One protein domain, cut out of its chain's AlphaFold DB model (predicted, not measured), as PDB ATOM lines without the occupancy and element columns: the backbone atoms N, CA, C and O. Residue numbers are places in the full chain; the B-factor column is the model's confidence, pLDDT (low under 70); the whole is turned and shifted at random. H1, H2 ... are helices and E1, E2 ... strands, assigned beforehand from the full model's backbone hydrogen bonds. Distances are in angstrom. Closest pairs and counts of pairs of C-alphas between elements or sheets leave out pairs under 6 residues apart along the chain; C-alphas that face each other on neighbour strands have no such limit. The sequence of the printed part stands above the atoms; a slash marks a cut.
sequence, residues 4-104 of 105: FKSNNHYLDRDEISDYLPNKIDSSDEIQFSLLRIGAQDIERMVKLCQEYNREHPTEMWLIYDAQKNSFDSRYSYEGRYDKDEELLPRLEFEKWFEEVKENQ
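Overview. This is residues 4 to 104 of the 105 residues of an uncharacterized protein of Streptococcus sp. oral taxon 058 str. F0407 (UniProt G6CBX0). A long straight helix, H2, runs along one side of a loose, open arrangement, with helix H3 on the opposite side and two separate two-stranded hairpins, E1-E2 and E3-E4, at a level between the two helices. The small hairpin E1-E2 is toward one end of the long shape, with the short helix H1 close by. The printed part has 101 residues, with three named helices and four named strands in the order E1, E2, H1, H2, E3, E4, H3, and both two-stranded sheets are antiparallel. The class is mixed, helices and strands. The whole is loose, with a radius of gyration of the C-alphas of 16.0 A, and elongated, spanning 47 by 29 by 27 A.

Along the chain. Strand E1 is residues 4 to 6, beginning at C-alpha 4 at (13.988, 63.920, -14.537), and strand E2 is residues 9 to 12. Helix H1 is residues 16 to 19. Helix H2 is residues 28 to 51, 34.5 A from C-alpha 28 at (8.206, 77.097, -6.326) to C-alpha 51 at (42.204, 74.938, -1.039). Strand E3, residues 59 to 65, is 20.0 A long, and strand E4, residues 70 to 76, is 20.4 A long. Helix H3, residues 89 to 102, is 20.1 A long and ends at C-alpha 102 at (17.849, 61.191, -28.257).

Arrangement. E1 and E2 form a hairpin, antiparallel at 151 degrees, with N 4 and O 11 within hydrogen-bond range at 2.9 A. E2 and H1 are near each other, with 5 pairs of C-alphas within 10 A. The closest C-alphas of E1 and H1 are those of Phe 4 and Ile 16, 7.2 A apart. H1 and H2 are apart, and so are H2 and H3. E3 and E4 form a second hairpin, antiparallel at 171 degrees, with N 61 and O 74 at 2.9 A and N 72 and O 63 at 2.9 A, both within hydrogen-bond range. E2 and E3 are apart, as are E3 and H3. The closest C-alphas of E2 and H3 are those of Tyr 10 and Lys 101, 6.7 A apart. In H2 and H3 every O i to N i+4 pair is within hydrogen-bond range; H1 is too short for such a pair.

Size, cuts and confidence. The two C-alphas farthest apart, those of Pro 21 and Asn 53, are 47.0 A apart. The printed part has no cut. The link from E4 to H3, 12 residues, is long, and its residues 82 to 88 stand free, as do residues 32 to 41 of H2. The mean pLDDT of the printed part is 92.8, and no printed residue is under 70.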
ATOM      1  N   PHE A   4      14.177  65.266 -15.065       92.44
ATOM      2  CA  PHE A   4      13.988  63.920 -14.537       92.44
ATOM      3  C   PHE A   4      13.755  62.912 -15.660       92.44
ATOM      4  O   PHE A   4      13.270  63.253 -16.734       92.44
ATOM      5  N   LYS A   5      14.056  61.644 -15.381       92.69
ATOM      6  CA  LYS A   5      13.657  60.505 -16.210       92.69
ATOM      7  C   LYS A   5      12.859  59.533 -15.351       92.69
ATOM      8  O   LYS A   5      13.354  59.062 -14.330       92.69
ATOM      9  N   SER A   6      11.631  59.224 -15.755       89.19
ATOM     10  CA  SER A   6      10.761  58.261 -15.072       89.19
ATOM     11  C   SER A   6       9.992  57.438 -16.097       89.19
ATOM     12  O   SER A   6       9.467  57.994 -17.052       89.19
ATOM     13  N   ASN A   7       9.941  56.110 -15.940       85.81
ATOM     14  CA  ASN A   7       9.260  55.194 -16.872       85.81
ATOM     15  C   ASN A   7       9.570  55.478 -18.358       85.81
ATOM     16  O   ASN A   7       8.673  55.493 -19.199       85.81
ATOM     17  N   ASN A   8      10.845  55.731 -18.677       86.00
ATOM     18  CA  ASN A   8      11.326  56.085 -20.019       86.00
ATOM     19  C   ASN A   8      10.782  57.411 -20.598       86.00
ATOM     20  O   ASN A   8      10.897  57.650 -21.796       86.00
ATOM     21  N   HIS A   9      10.203  58.268 -19.759       90.75
ATOM     22  CA  HIS A   9       9.795  59.624 -20.107       90.75
ATOM     23  C   HIS A   9      10.760  60.622 -19.478       90.75
ATOM     24  O   HIS A   9      11.124  60.491 -18.308       90.75
ATOM     25  N   TYR A  10      11.162  61.607 -20.273       93.44
ATOM     26  CA  TYR A  10      12.021  62.707 -19.862       93.44
ATOM     27  C   TYR A  10      11.142  63.905 -19.552       93.44
ATOM     28  O   TYR A  10      10.347  64.309 -20.397       93.44
ATOM     29  N   LEU A  11      11.281  64.425 -18.343       92.44
ATOM     30  CA  LEU A  11      10.367  65.385 -17.746       92.44
ATOM     31  C   LEU A  11      11.140  66.627 -17.337       92.44
ATOM     32  O   LEU A  11      12.175  66.522 -16.668       92.44
ATOM     33  N   ASP A  12      10.617  67.792 -17.692       88.94
ATOM     34  CA  ASP A  12      11.064  69.040 -17.084       88.94
ATOM     35  C   ASP A  12      10.642  69.083 -15.600       88.94
ATOM     36  O   ASP A  12       9.761  68.345 -15.138       88.94
ATOM     37  N   ARG A  13      11.278  69.961 -14.821       86.00
ATOM     38  CA  ARG A  13      11.017  70.172 -13.392       86.00
ATOM     39  C   ARG A  13       9.553  70.465 -13.077       86.00
ATOM     40  O   ARG A  13       9.097  70.092 -12.001       86.00
ATOM     41  N   ASP A  14       8.832  71.097 -13.998       85.75
ATOM     42  CA  ASP A  14       7.435  71.483 -13.798       85.75
ATOM     43  C   ASP A  14       6.457  70.339 -14.122       85.75
ATOM     44  O   ASP A  14       5.315  70.357 -13.673       85.75
ATOM     45  N   GLU A  15       6.907  69.300 -14.833       88.88
ATOM     46  CA  GLU A  15       6.068  68.177 -15.284       88.88
ATOM     47  C   GLU A  15       6.074  66.998 -14.297       88.88
ATOM     48  O   GLU A  15       5.172  66.157 -14.295       88.88
ATOM     49  N   ILE A  16       7.092  66.915 -13.434       86.88
ATOM     50  CA  ILE A  16       7.335  65.742 -12.583       86.88
ATOM     51  C   ILE A  16       6.170  65.422 -11.636       86.88
ATOM     52  O   ILE A  16       5.857  64.250 -11.437       86.88
ATOM     53  N   SER A  17       5.504  66.432 -11.066       86.88
ATOM     54  CA  SER A  17       4.403  66.203 -10.118       86.88
ATOM     55  C   SER A  17       3.210  65.514 -10.770       86.88
ATOM     56  O   SER A  17       2.576  64.675 -10.133       86.88
ATOM     57  N   ASP A  18       2.912  65.848 -12.024       87.75
ATOM     58  CA  ASP A  18       1.772  65.281 -12.748       87.75
ATOM     59  C   ASP A  18       2.065  63.865 -13.259       87.75
ATOM     60  O   ASP A  18       1.147  63.093 -13.535       87.75
ATOM     61  N   TYR A  19       3.347  63.502 -13.350       86.75
ATOM     62  CA  TYR A  19       3.791  62.199 -13.832       86.75
ATOM     63  C   TYR A  19       3.951  61.148 -12.716       86.75
ATOM     64  O   TYR A  19       4.018  59.945 -12.984       86.75
ATOM     65  N   LEU A  20       4.034  61.569 -11.451       84.56
ATOM     66  CA  LEU A  20       4.220  60.657 -10.324       84.56
ATOM     67  C   LEU A  20       2.883  60.095  -9.806       84.56
ATOM     68  O   LEU A  20       1.895  60.819  -9.708       84.56
ATOM     69  N   PRO A  21       2.841  58.810  -9.395       83.31
ATOM     70  CA  PRO A  21       1.617  58.191  -8.878       83.31
ATOM     71  C   PRO A  21       1.146  58.818  -7.558       83.31
ATOM     72  O   PRO A  21      -0.042  58.796  -7.250       83.31
ATOM     73  N   ASN A  22       2.079  59.381  -6.787       86.38
ATOM     74  CA  ASN A  22       1.793  60.157  -5.591       86.38
ATOM     75  C   ASN A  22       2.101  61.619  -5.883       86.38
ATOM     76  O   ASN A  22       3.211  61.936  -6.314       86.38
ATOM     77  N   LYS A  23       1.143  62.500  -5.590       81.50
ATOM     78  CA  LYS A  23       1.350  63.938  -5.724       81.50
ATOM     79  C   LYS A  23       2.459  64.375  -4.771       81.50
ATOM     80  O   LYS A  23       2.369  64.140  -3.566       81.50
ATOM     81  N   ILE A  24       3.492  64.991  -5.326       85.50
ATOM     82  CA  ILE A  24       4.572  65.600  -4.556       85.50
ATOM     83  C   ILE A  24       4.341  67.104  -4.458       85.50
ATOM     84  O   ILE A  24       3.594  67.686  -5.243       85.50
ATOM     85  N   ASP A  25       4.974  67.737  -3.477       87.06
ATOM     86  CA  ASP A  25       5.017  69.191  -3.424       87.06
ATOM     87  C   ASP A  25       5.993  69.700  -4.491       87.06
ATOM     88  O   ASP A  25       7.210  69.592  -4.346       87.06
ATOM     89  N   SER A  26       5.440  70.207  -5.590       85.06
ATOM     90  CA  SER A  26       6.177  70.858  -6.672       85.06
ATOM     91  C   SER A  26       6.020  72.374  -6.649       85.06
ATOM     92  O   SER A  26       6.155  73.015  -7.690       85.06
ATOM     93  N   SER A  27       5.708  72.962  -5.491       89.88
ATOM     94  CA  SER A  27       5.677  74.415  -5.340       89.88
ATOM     95  C   SER A  27       7.029  75.041  -5.679       89.88
ATOM     96  O   SER A  27       8.089  74.429  -5.505       89.88
ATOM     97  N   ASP A  28       6.997  76.305  -6.100       89.81
ATOM     98  CA  ASP A  28       8.206  77.097  -6.326       89.81
ATOM     99  C   ASP A  28       9.145  77.057  -5.114       89.81
ATOM    100  O   ASP A  28      10.360  76.995  -5.279       89.81
ATOM    101  N   GLU A  29       8.602  77.025  -3.893       93.62
ATOM    102  CA  GLU A  29       9.382  76.947  -2.657       93.62
ATOM    103  C   GLU A  29      10.273  75.698  -2.608       93.62
ATOM    104  O   GLU A  29      11.481  75.811  -2.372       93.62
ATOM    105  N   ILE A  30       9.715  74.514  -2.883       90.94
ATOM    106  CA  ILE A  30      10.488  73.265  -2.907       90.94
ATOM    107  C   ILE A  30      11.524  73.295  -4.027       90.94
ATOM    108  O   ILE A  30      12.689  72.950  -3.809       90.94
ATOM    109  N   GLN A  31      11.131  73.759  -5.212       89.50
ATOM    110  CA  GLN A  31      12.025  73.811  -6.361       89.50
ATOM    111  C   GLN A  31      13.197  74.789  -6.136       89.50
ATOM    112  O   GLN A  31      14.351  74.451  -6.411       89.50
ATOM    113  N   PHE A  32      12.947  75.970  -5.560       91.94
ATOM    114  CA  PHE A  32      13.997  76.916  -5.169       91.94
ATOM    115  C   PHE A  32      14.861  76.388  -4.022       91.94
ATOM    116  O   PHE A  32      16.068  76.641  -4.004       91.94
ATOM    117  N   SER A  33      14.288  75.634  -3.081       93.94
ATOM    118  CA  SER A  33      15.063  75.000  -2.013       93.94
ATOM    119  C   SER A  33      16.068  73.992  -2.575       93.94
ATOM    120  O   SER A  33      17.239  74.026  -2.191       93.94
ATOM    121  N   LEU A  34      15.658  73.171  -3.550       90.69
ATOM    122  CA  LEU A  34      16.552  72.252  -4.258       90.69
ATOM    123  C   LEU A  34      17.680  73.003  -4.984       90.69
ATOM    124  O   LEU A  34      18.851  72.652  -4.827       90.69
ATOM    125  N   LEU A  35      17.351  74.073  -5.719       92.62
ATOM    126  CA  LEU A  35      18.352  74.913  -6.391       92.62
ATOM    127  C   LEU A  35      19.353  75.519  -5.403       92.62
ATOM    128  O   LEU A  35      20.551  75.550  -5.677       92.62
ATOM    129  N   ARG A  36      18.880  75.971  -4.238       95.69
ATOM    130  CA  ARG A  36      19.729  76.538  -3.187       95.69
ATOM    131  C   ARG A  36      20.690  75.503  -2.608       95.69
ATOM    132  O   ARG A  36      21.849  75.838  -2.387       95.69
ATOM    133  N   ILE A  37      20.235  74.273  -2.366       95.88
ATOM    134  CA  ILE A  37      21.110  73.184  -1.904       95.88
ATOM    135  C   ILE A  37      22.193  72.911  -2.953       95.88
ATOM    136  O   ILE A  37      23.375  72.935  -2.620       95.88
ATOM    137  N   GLY A  38      21.808  72.774  -4.226       93.81
ATOM    138  CA  GLY A  38      22.764  72.578  -5.318       93.81
ATOM    139  C   GLY A  38      23.783  73.717  -5.439       93.81
ATOM    140  O   GLY A  38      24.975  73.464  -5.592       93.81
ATOM    141  N   ALA A  39      23.349  74.972  -5.294       95.06
ATOM    142  CA  ALA A  39      24.250  76.125  -5.299       95.06
ATOM    143  C   ALA A  39      25.259  76.081  -4.137       95.06
ATOM    144  O   ALA A  39      26.446  76.325  -4.345       95.06
ATOM    145  N   GLN A  40      24.819  75.705  -2.931       97.62
ATOM    146  CA  GLN A  40      25.714  75.541  -1.779       97.62
ATOM    147  C   GLN A  40      26.751  74.435  -1.999       97.62
ATOM    148  O   GLN A  40      27.897  74.578  -1.571       97.62
ATOM    149  N   ASP A  41      26.376  73.337  -2.654       95.94
ATOM    150  CA  ASP A  41      27.314  72.260  -2.976       95.94
ATOM    151  C   ASP A  41      28.349  72.699  -4.018       95.94
ATOM    152  O   ASP A  41      29.539  72.421  -3.853       95.94
ATOM    153  N   ILE A  42      27.936  73.474  -5.026       94.94
ATOM    154  CA  ILE A  42      28.855  74.082  -5.998       94.94
ATOM    155  C   ILE A  42      29.827  75.041  -5.295       94.94
ATOM    156  O   ILE A  42      31.032  74.965  -5.525       94.94
ATOM    157  N   GLU A  43      29.351  75.899  -4.387       97.06
ATOM    158  CA  GLU A  43      30.223  76.793  -3.610       97.06
ATOM    159  C   GLU A  43      31.256  76.025  -2.773       97.06
ATOM    160  O   GLU A  43      32.419  76.429  -2.688       97.06
ATOM    161  N   ARG A  44      30.850  74.913  -2.144       97.69
ATOM    162  CA  ARG A  44      31.765  74.043  -1.387       97.69
ATOM    163  C   ARG A  44      32.808  73.406  -2.300       97.69
ATOM    164  O   ARG A  44      33.981  73.393  -1.942       97.69
ATOM    165  N   MET A  45      32.404  72.925  -3.474       96.38
ATOM    166  CA  MET A  45      33.316  72.367  -4.475       96.38
ATOM    167  C   MET A  45      34.336  73.411  -4.951       96.38
ATOM    168  O   MET A  45      35.526  73.114  -5.012       96.38
ATOM    169  N   VAL A  46      33.903  74.645  -5.233       96.75
ATOM    170  CA  VAL A  46      34.803  75.739  -5.634       96.75
ATOM    171  C   VAL A  46      35.830  76.035  -4.539       96.75
ATOM    172  O   VAL A  46      37.023  76.114  -4.832       96.75
ATOM    173  N   LYS A  47      35.394  76.138  -3.276       97.94
ATOM    174  CA  LYS A  47      36.301  76.327  -2.130       97.94
ATOM    175  C   LYS A  47      37.308  75.186  -2.015       97.94
ATOM    176  O   LYS A  47      38.495  75.446  -1.859       97.94
ATOM    177  N   LEU A  48      36.857  73.943  -2.174       97.75
ATOM    178  CA  LEU A  48      37.729  72.773  -2.159       97.75
ATOM    179  C   LEU A  48      38.794  72.853  -3.266       97.75
ATOM    180  O   LEU A  48      39.977  72.681  -2.994       97.75
ATOM    181  N   CYS A  49      38.417  73.167  -4.508       97.44
ATOM    182  CA  CYS A  49      39.387  73.358  -5.593       97.44
ATOM    183  C   CYS A  49      40.433  74.428  -5.240       97.44
ATOM    184  O   CYS A  49      41.631  74.192  -5.410       97.44
ATOM    185  N   GLN A  50      39.997  75.562  -4.684       97.06
ATOM    186  CA  GLN A  50      40.883  76.649  -4.254       97.06
ATOM    187  C   GLN A  50      41.845  76.219  -3.138       97.06
ATOM    188  O   GLN A  50      43.034  76.524  -3.221       97.06
ATOM    189  N   GLU A  51      41.374  75.474  -2.133       98.19
ATOM    190  CA  GLU A  51      42.204  74.938  -1.039       98.19
ATOM    191  C   GLU A  51      43.355  74.067  -1.556       98.19
ATOM    192  O   GLU A  51      44.472  74.127  -1.043       98.19
ATOM    193  N   TYR A  52      43.106  73.297  -2.618       97.62
ATOM    194  CA  TYR A  52      44.115  72.466  -3.275       97.62
ATOM    195  C   TYR A  52      44.844  73.177  -4.427       97.62
ATOM    196  O   TYR A  52      45.593  72.529  -5.164       97.62
ATOM    197  N   ASN A  53      44.650  74.491  -4.589       97.31
ATOM    198  CA  ASN A  53      45.222  75.311  -5.659       97.31
ATOM    199  C   ASN A  53      44.984  74.701  -7.058       97.31
ATOM    200  O   ASN A  53      45.884  74.627  -7.901       97.31
ATOM    201  N   ARG A  54      43.763  74.205  -7.270       96.31
ATOM    202  CA  ARG A  54      43.254  73.649  -8.525       96.31
ATOM    203  C   ARG A  54      42.213  74.584  -9.122       96.31
ATOM    204  O   ARG A  54      41.481  75.264  -8.407       96.31
ATOM    205  N   GLU A  55      42.124  74.565 -10.443       95.81
ATOM    206  CA  GLU A  55      41.007  75.175 -11.153       95.81
ATOM    207  C   GLU A  55      39.708  74.421 -10.825       95.81
ATOM    208  O   GLU A  55      39.723  73.202 -10.621       95.81
ATOM    209  N   HIS A  56      38.592  75.141 -10.746       95.38
ATOM    210  CA  HIS A  56      37.263  74.545 -10.616       95.38
ATOM    211  C   HIS A  56      36.581  74.498 -11.988       95.38
ATOM    212  O   HIS A  56      36.849  75.359 -12.828       95.38
ATOM    213  N   PRO A  57      35.675  73.539 -12.235       95.88
ATOM    214  CA  PRO A  57      34.914  73.533 -13.473       95.88
ATOM    215  C   PRO A  57      34.051  74.797 -13.588       95.88
ATOM    216  O   PRO A  57      33.580  75.356 -12.593       95.88
ATOM    217  N   THR A  58      33.857  75.232 -14.827       94.25
ATOM    218  CA  THR A  58      32.981  76.348 -15.219       94.25
ATOM    219  C   THR A  58      31.604  75.855 -15.663       94.25
ATOM    220  O   THR A  58      30.616  76.560 -15.491       94.25
ATOM    221  N   GLU A  59      31.516  74.611 -16.147       94.00
ATOM    222  CA  GLU A  59      30.262  73.914 -16.446       94.00
ATOM    223  C   GLU A  59      30.343  72.443 -16.043       94.00
ATOM    224  O   GLU A  59      31.414  71.824 -16.074       94.00
ATOM    225  N   MET A  60      29.187  71.877 -15.692       94.56
ATOM    226  CA  MET A  60      29.037  70.477 -15.314       94.56
ATOM    227  C   MET A  60      27.738  69.911 -15.883       94.56
ATOM    228  O   MET A  60      26.686  70.539 -15.776       94.56
ATOM    229  N   TRP A  61      27.813  68.698 -16.423       95.88
ATOM    230  CA  TRP A  61      26.663  67.894 -16.831       95.88
ATOM    231  C   TRP A  61      26.677  66.627 -16.000       95.88
ATOM    232  O   TRP A  61      27.642  65.867 -16.074       95.88
ATOM    233  N   LEU A  62      25.648  66.433 -15.185       95.31
ATOM    234  CA  LEU A  62      25.605  65.374 -14.184       95.31
ATOM    235  C   LEU A  62      24.348  64.533 -14.410       95.31
ATOM    236  O   LEU A  62      23.244  65.079 -14.412       95.31
ATOM    237  N   ILE A  63      24.512  63.223 -14.581       95.75
ATOM    238  CA  ILE A  63      23.409  62.264 -14.695       95.75
ATOM    239  C   ILE A  63      23.584  61.213 -13.610       95.75
ATOM    240  O   ILE A  63      24.590  60.509 -13.550       95.75
ATOM    241  N   TYR A  64      22.577  61.093 -12.754       95.25
ATOM    242  CA  TYR A  64      22.525  60.051 -11.743       95.25
ATOM    243  C   TYR A  64      21.421  59.050 -12.080       95.25
ATOM    244  O   TYR A  64      20.242  59.403 -12.121       95.25
ATOM    245  N   ASP A  65      21.805  57.793 -12.294       95.12
ATOM    246  CA  ASP A  65      20.883  56.677 -12.491       95.12
ATOM    247  C   ASP A  65      20.696  55.948 -11.156       95.12
ATOM    248  O   ASP A  65      21.558  55.190 -10.703       95.12
ATOM    249  N   ALA A  66      19.545  56.178 -10.524       93.19
ATOM    250  CA  ALA A  66      19.214  55.583  -9.236       93.19
ATOM    251  C   ALA A  66      19.006  54.057  -9.296       93.19
ATOM    252  O   ALA A  66      19.179  53.390  -8.279       93.19
ATOM    253  N   GLN A  67      18.642  53.491 -10.454       92.00
ATOM    254  CA  GLN A  67      18.440  52.044 -10.599       92.00
ATOM    255  C   GLN A  67      19.774  51.312 -10.719       92.00
ATOM    256  O   GLN A  67      19.963  50.256 -10.117       92.00
ATOM    257  N   LYS A  68      20.705  51.883 -11.485       94.50
ATOM    258  CA  LYS A  68      22.060  51.342 -11.648       94.50
ATOM    259  C   LYS A  68      23.005  51.761 -10.524       94.50
ATOM    260  O   LYS A  68      24.099  51.209 -10.429       94.50
ATOM    261  N   ASN A  69      22.593  52.719  -9.688       95.44
ATOM    262  CA  ASN A  69      23.442  53.375  -8.696       95.44
ATOM    263  C   ASN A  69      24.745  53.888  -9.337       95.44
ATOM    264  O   ASN A  69      25.846  53.646  -8.842       95.44
ATOM    265  N   SER A  70      24.609  54.541 -10.493       95.88
ATOM    266  CA  SER A  70      25.731  55.028 -11.290       95.88
ATOM    267  C   SER A  70      25.629  56.525 -11.516       95.88
ATOM    268  O   SER A  70      24.540  57.067 -11.702       95.88
ATOM    269  N   PHE A  71      26.785  57.176 -11.540       95.56
ATOM    270  CA  PHE A  71      26.908  58.602 -11.774       95.56
ATOM    271  C   PHE A  71      27.778  58.830 -13.005       95.56
ATOM    272  O   PHE A  71      28.943  58.431 -13.014       95.56
ATOM    273  N   ASP A  72      27.196  59.446 -14.028       95.62
ATOM    274  CA  ASP A  72      27.914  59.927 -15.200       95.62
ATOM    275  C   ASP A  72      28.090  61.441 -15.092       95.62
ATOM    276  O   ASP A  72      27.203  62.166 -14.627       95.62
ATOM    277  N   SER A  73      29.267  61.919 -15.478       94.62
ATOM    278  CA  SER A  73      29.605  63.325 -15.340       94.62
ATOM    279  C   SER A  73      30.576  63.802 -16.405       94.62
ATOM    280  O   SER A  73      31.589  63.161 -16.687       94.62
ATOM    281  N   ARG A  74      30.289  64.987 -16.942       95.62
ATOM    282  CA  ARG A  74      31.165  65.744 -17.838       95.62
ATOM    283  C   ARG A  74      31.432  67.114 -17.229       95.62
ATOM    284  O   ARG A  74      30.530  67.732 -16.670       95.62
ATOM    285  N   TYR A  75      32.658  67.601 -17.388       95.12
ATOM    286  CA  TYR A  75      33.116  68.882 -16.853       95.12
ATOM    287  C   TYR A  75      33.765  69.708 -17.965       95.12
ATOM    288  O   TYR A  75      34.446  69.145 -18.822       95.12
ATOM    289  N   SER A  76      33.593  71.028 -17.925       95.25
ATOM    290  CA  SER A  76      34.324  71.978 -18.772       95.25
ATOM    291  C   SER A  76      34.971  73.068 -17.920       95.25
ATOM    292  O   SER A  76      34.391  73.527 -16.936       95.25
ATOM    293  N   TYR A  77      36.161  73.506 -18.323       95.44
ATOM    294  CA  TYR A  77      36.953  74.562 -17.677       95.44
ATOM    295  C   TYR A  77      37.120  75.786 -18.594       95.44
ATOM    296  O   TYR A  77      37.870  76.703 -18.299       95.44
ATOM    297  N   GLU A  78      36.440  75.812 -19.743       94.12
ATOM    298  CA  GLU A  78      36.722  76.801 -20.786       94.12
ATOM    299  C   GLU A  78      36.215  78.217 -20.481       94.12
ATOM    300  O   GLU A  78      36.684  79.161 -21.127       94.12
ATOM    301  N   GLY A  79      35.255  78.383 -19.560       91.50
ATOM    302  CA  GLY A  79      34.664  79.692 -19.250       91.50
ATOM    303  C   GLY A  79      34.018  80.351 -20.473       91.50
ATOM    304  O   GLY A  79      34.221  81.533 -20.734       91.50
ATOM    305  N   ARG A  80      33.306  79.572 -21.298       93.44
ATOM    306  CA  ARG A  80      32.841  80.023 -22.622       93.44
ATOM    307  C   ARG A  80      31.819  81.168 -22.591       93.44
ATOM    308  O   ARG A  80      31.822  81.975 -23.512       93.44
ATOM    309  N   TYR A  81      31.028  81.302 -21.525       90.50
ATOM    310  CA  TYR A  81      30.065  82.404 -21.371       90.50
ATOM    311  C   TYR A  81      30.723  83.779 -21.191       90.50
ATOM    312  O   TYR A  81      30.108  84.788 -21.504       90.50
ATOM    313  N   ASP A  82      31.983  83.830 -20.746       89.31
ATOM    314  CA  ASP A  82      32.727  85.094 -20.648       89.31
ATOM    315  C   ASP A  82      33.205  85.591 -22.024       89.31
ATOM    316  O   ASP A  82      33.656  86.727 -22.165       89.31
ATOM    317  N   LYS A  83      33.168  84.717 -23.039       91.25
ATOM    318  CA  LYS A  83      33.727  84.947 -24.380       91.25
ATOM    319  C   LYS A  83      32.654  85.151 -25.444       91.25
ATOM    320  O   LYS A  83      32.968  85.680 -26.508       91.25
ATOM    321  N   ASP A  84      31.433  84.702 -25.176       92.25
ATOM    322  CA  ASP A  84      30.318  84.711 -26.113       92.25
ATOM    323  C   ASP A  84      29.026  85.099 -25.383       92.25
ATOM    324  O   ASP A  84      28.434  84.293 -24.665       92.25
ATOM    325  N   GLU A  85      28.602  86.351 -25.563       85.69
ATOM    326  CA  GLU A  85      27.382  86.895 -24.954       85.69
ATOM    327  C   GLU A  85      26.094  86.328 -25.585       85.69
ATOM    328  O   GLU A  85      25.025  86.418 -24.978       85.69
ATOM    329  N   GLU A  86      26.170  85.733 -26.785       92.12
ATOM    330  CA  GLU A  86      25.023  85.081 -27.432       92.12
ATOM    331  C   GLU A  86      24.766  83.682 -26.851       92.12
ATOM    332  O   GLU A  86      23.666  83.129 -26.982       92.12
ATOM    333  N   LEU A  87      25.760  83.110 -26.168       93.00
ATOM    334  CA  LEU A  87      25.636  81.833 -25.491       93.00
ATOM    335  C   LEU A  87      24.799  81.989 -24.215       93.00
ATOM    336  O   LEU A  87      25.236  82.534 -23.204       93.00
ATOM    337  N   LEU A  88      23.577  81.456 -24.231       93.25
ATOM    338  CA  LEU A  88      22.675  81.514 -23.083       93.25
ATOM    339  C   LEU A  88      22.648  80.169 -22.340       93.25
ATOM    340  O   LEU A  88      22.263  79.166 -22.947       93.25
ATOM    341  N   PRO A  89      22.932  80.127 -21.018       91.62
ATOM    342  CA  PRO A  89      22.935  78.880 -20.244       91.62
ATOM    343  C   PRO A  89      21.641  78.068 -20.357       91.62
ATOM    344  O   PRO A  89      21.660  76.840 -20.340       91.62
ATOM    345  N   ARG A  90      20.501  78.755 -20.498       91.69
ATOM    346  CA  ARG A  90      19.200  78.113 -20.702       91.69
ATOM    347  C   ARG A  90      19.139  77.343 -22.024       91.69
ATOM    348  O   ARG A  90      18.703  76.199 -22.020       91.69
ATOM    349  N   LEU A  91      19.587  77.950 -23.123       94.25
ATOM    350  CA  LEU A  91      19.565  77.311 -24.441       94.25
ATOM    351  C   LEU A  91      20.532  76.126 -24.492       94.25
ATOM    352  O   LEU A  91      20.220  75.094 -25.076       94.25
ATOM    353  N   GLU A  92      21.689  76.248 -23.839       94.81
ATOM    354  CA  GLU A  92      22.658  75.155 -23.734       94.81
ATOM    355  C   GLU A  92      22.127  73.983 -22.902       94.81
ATOM    356  O   GLU A  92      22.354  72.824 -23.246       94.81
ATOM    357  N   PHE A  93      21.366  74.269 -21.844       94.31
ATOM    358  CA  PHE A  93      20.661  73.233 -21.097       94.31
ATOM    359  C   PHE A  93      19.579  72.552 -21.941       94.31
ATOM    360  O   PHE A  93      19.505  71.327 -21.934       94.31
ATOM    361  N   GLU A  94      18.758  73.316 -22.666       94.88
ATOM    362  CA  GLU A  94      17.695  72.770 -23.522       94.88
ATOM    363  C   GLU A  94      18.279  71.852 -24.609       94.88
ATOM    364  O   GLU A  94      17.804  70.732 -24.780       94.88
ATOM    365  N   LYS A  95      19.374  72.262 -25.265       95.38
ATOM    366  CA  LYS A  95      20.109  71.408 -26.217       95.38
ATOM    367  C   LYS A  95      20.578  70.107 -25.572       95.38
ATOM    368  O   LYS A  95      20.333  69.034 -26.112       95.38
ATOM    369  N   TRP A  96      21.219  70.191 -24.405       96.19
ATOM    370  CA  TRP A  96      21.696  69.000 -23.703       96.19
ATOM    371  C   TRP A  96      20.552  68.074 -23.272       96.19
ATOM    372  O   TRP A  96      20.685  66.853 -23.329       96.19
ATOM    373  N   PHE A  97      19.418  68.635 -22.858       95.56
ATOM    374  CA  PHE A  97      18.253  67.841 -22.493       95.56
ATOM    375  C   PHE A  97      17.711  67.046 -23.687       95.56
ATOM    376  O   PHE A  97      17.411  65.861 -23.540       95.56
ATOM    377  N   GLU A  98      17.646  67.653 -24.875       95.94
ATOM    378  CA  GLU A  98      17.277  66.940 -26.103       95.94
ATOM    379  C   GLU A  98      18.313  65.872 -26.485       95.94
ATOM    380  O   GLU A  98      17.934  64.739 -26.775       95.94
ATOM    381  N   GLU A  99      19.614  66.155 -26.369       95.75
ATOM    382  CA  GLU A  99      20.661  65.142 -26.584       95.75
ATOM    383  C   GLU A  99      20.492  63.927 -25.655       95.75
ATOM    384  O   GLU A  99      20.658  62.782 -26.079       95.75
ATOM    385  N   VAL A 100      20.155  64.152 -24.383       94.69
ATOM    386  CA  VAL A 100      19.900  63.078 -23.410       94.69
ATOM    387  C   VAL A 100      18.695  62.230 -23.823       94.69
ATOM    388  O   VAL A 100      18.769  60.999 -23.764       94.69
ATOM    389  N   LYS A 101      17.615  62.866 -24.297       94.38
ATOM    390  CA  LYS A 101      16.429  62.171 -24.823       94.38
ATOM    391  C   LYS A 101      16.773  61.303 -26.031       94.38
ATOM    392  O   LYS A 101      16.410  60.126 -26.055       94.38
ATOM    393  N   GLU A 102      17.477  61.869 -27.010       95.00
ATOM    394  CA  GLU A 102      17.849  61.191 -28.257       95.00
ATOM    395  C   GLU A 102      18.762  59.985 -28.007       95.00
ATOM    396  O   GLU A 102      18.552  58.914 -28.580       95.00
ATOM    397  N   ASN A 103      19.732  60.131 -27.102       92.50
ATOM    398  CA  ASN A 103      20.678  59.071 -26.747       92.50
ATOM    399  C   ASN A 103      20.130  58.067 -25.719       92.50
ATOM    400  O   ASN A 103      20.812  57.107 -25.364       92.50
ATOM    401  N   GLN A 104      18.899  58.270 -25.248       88.56
ATOM    402  CA  GLN A 104      18.232  57.443 -24.247       88.56
ATOM    403  C   GLN A 104      19.012  57.271 -22.926       88.56
ATOM    404  O   GLN A 104      18.872  56.238 -22.254       88.56
TER     405      GLN A 104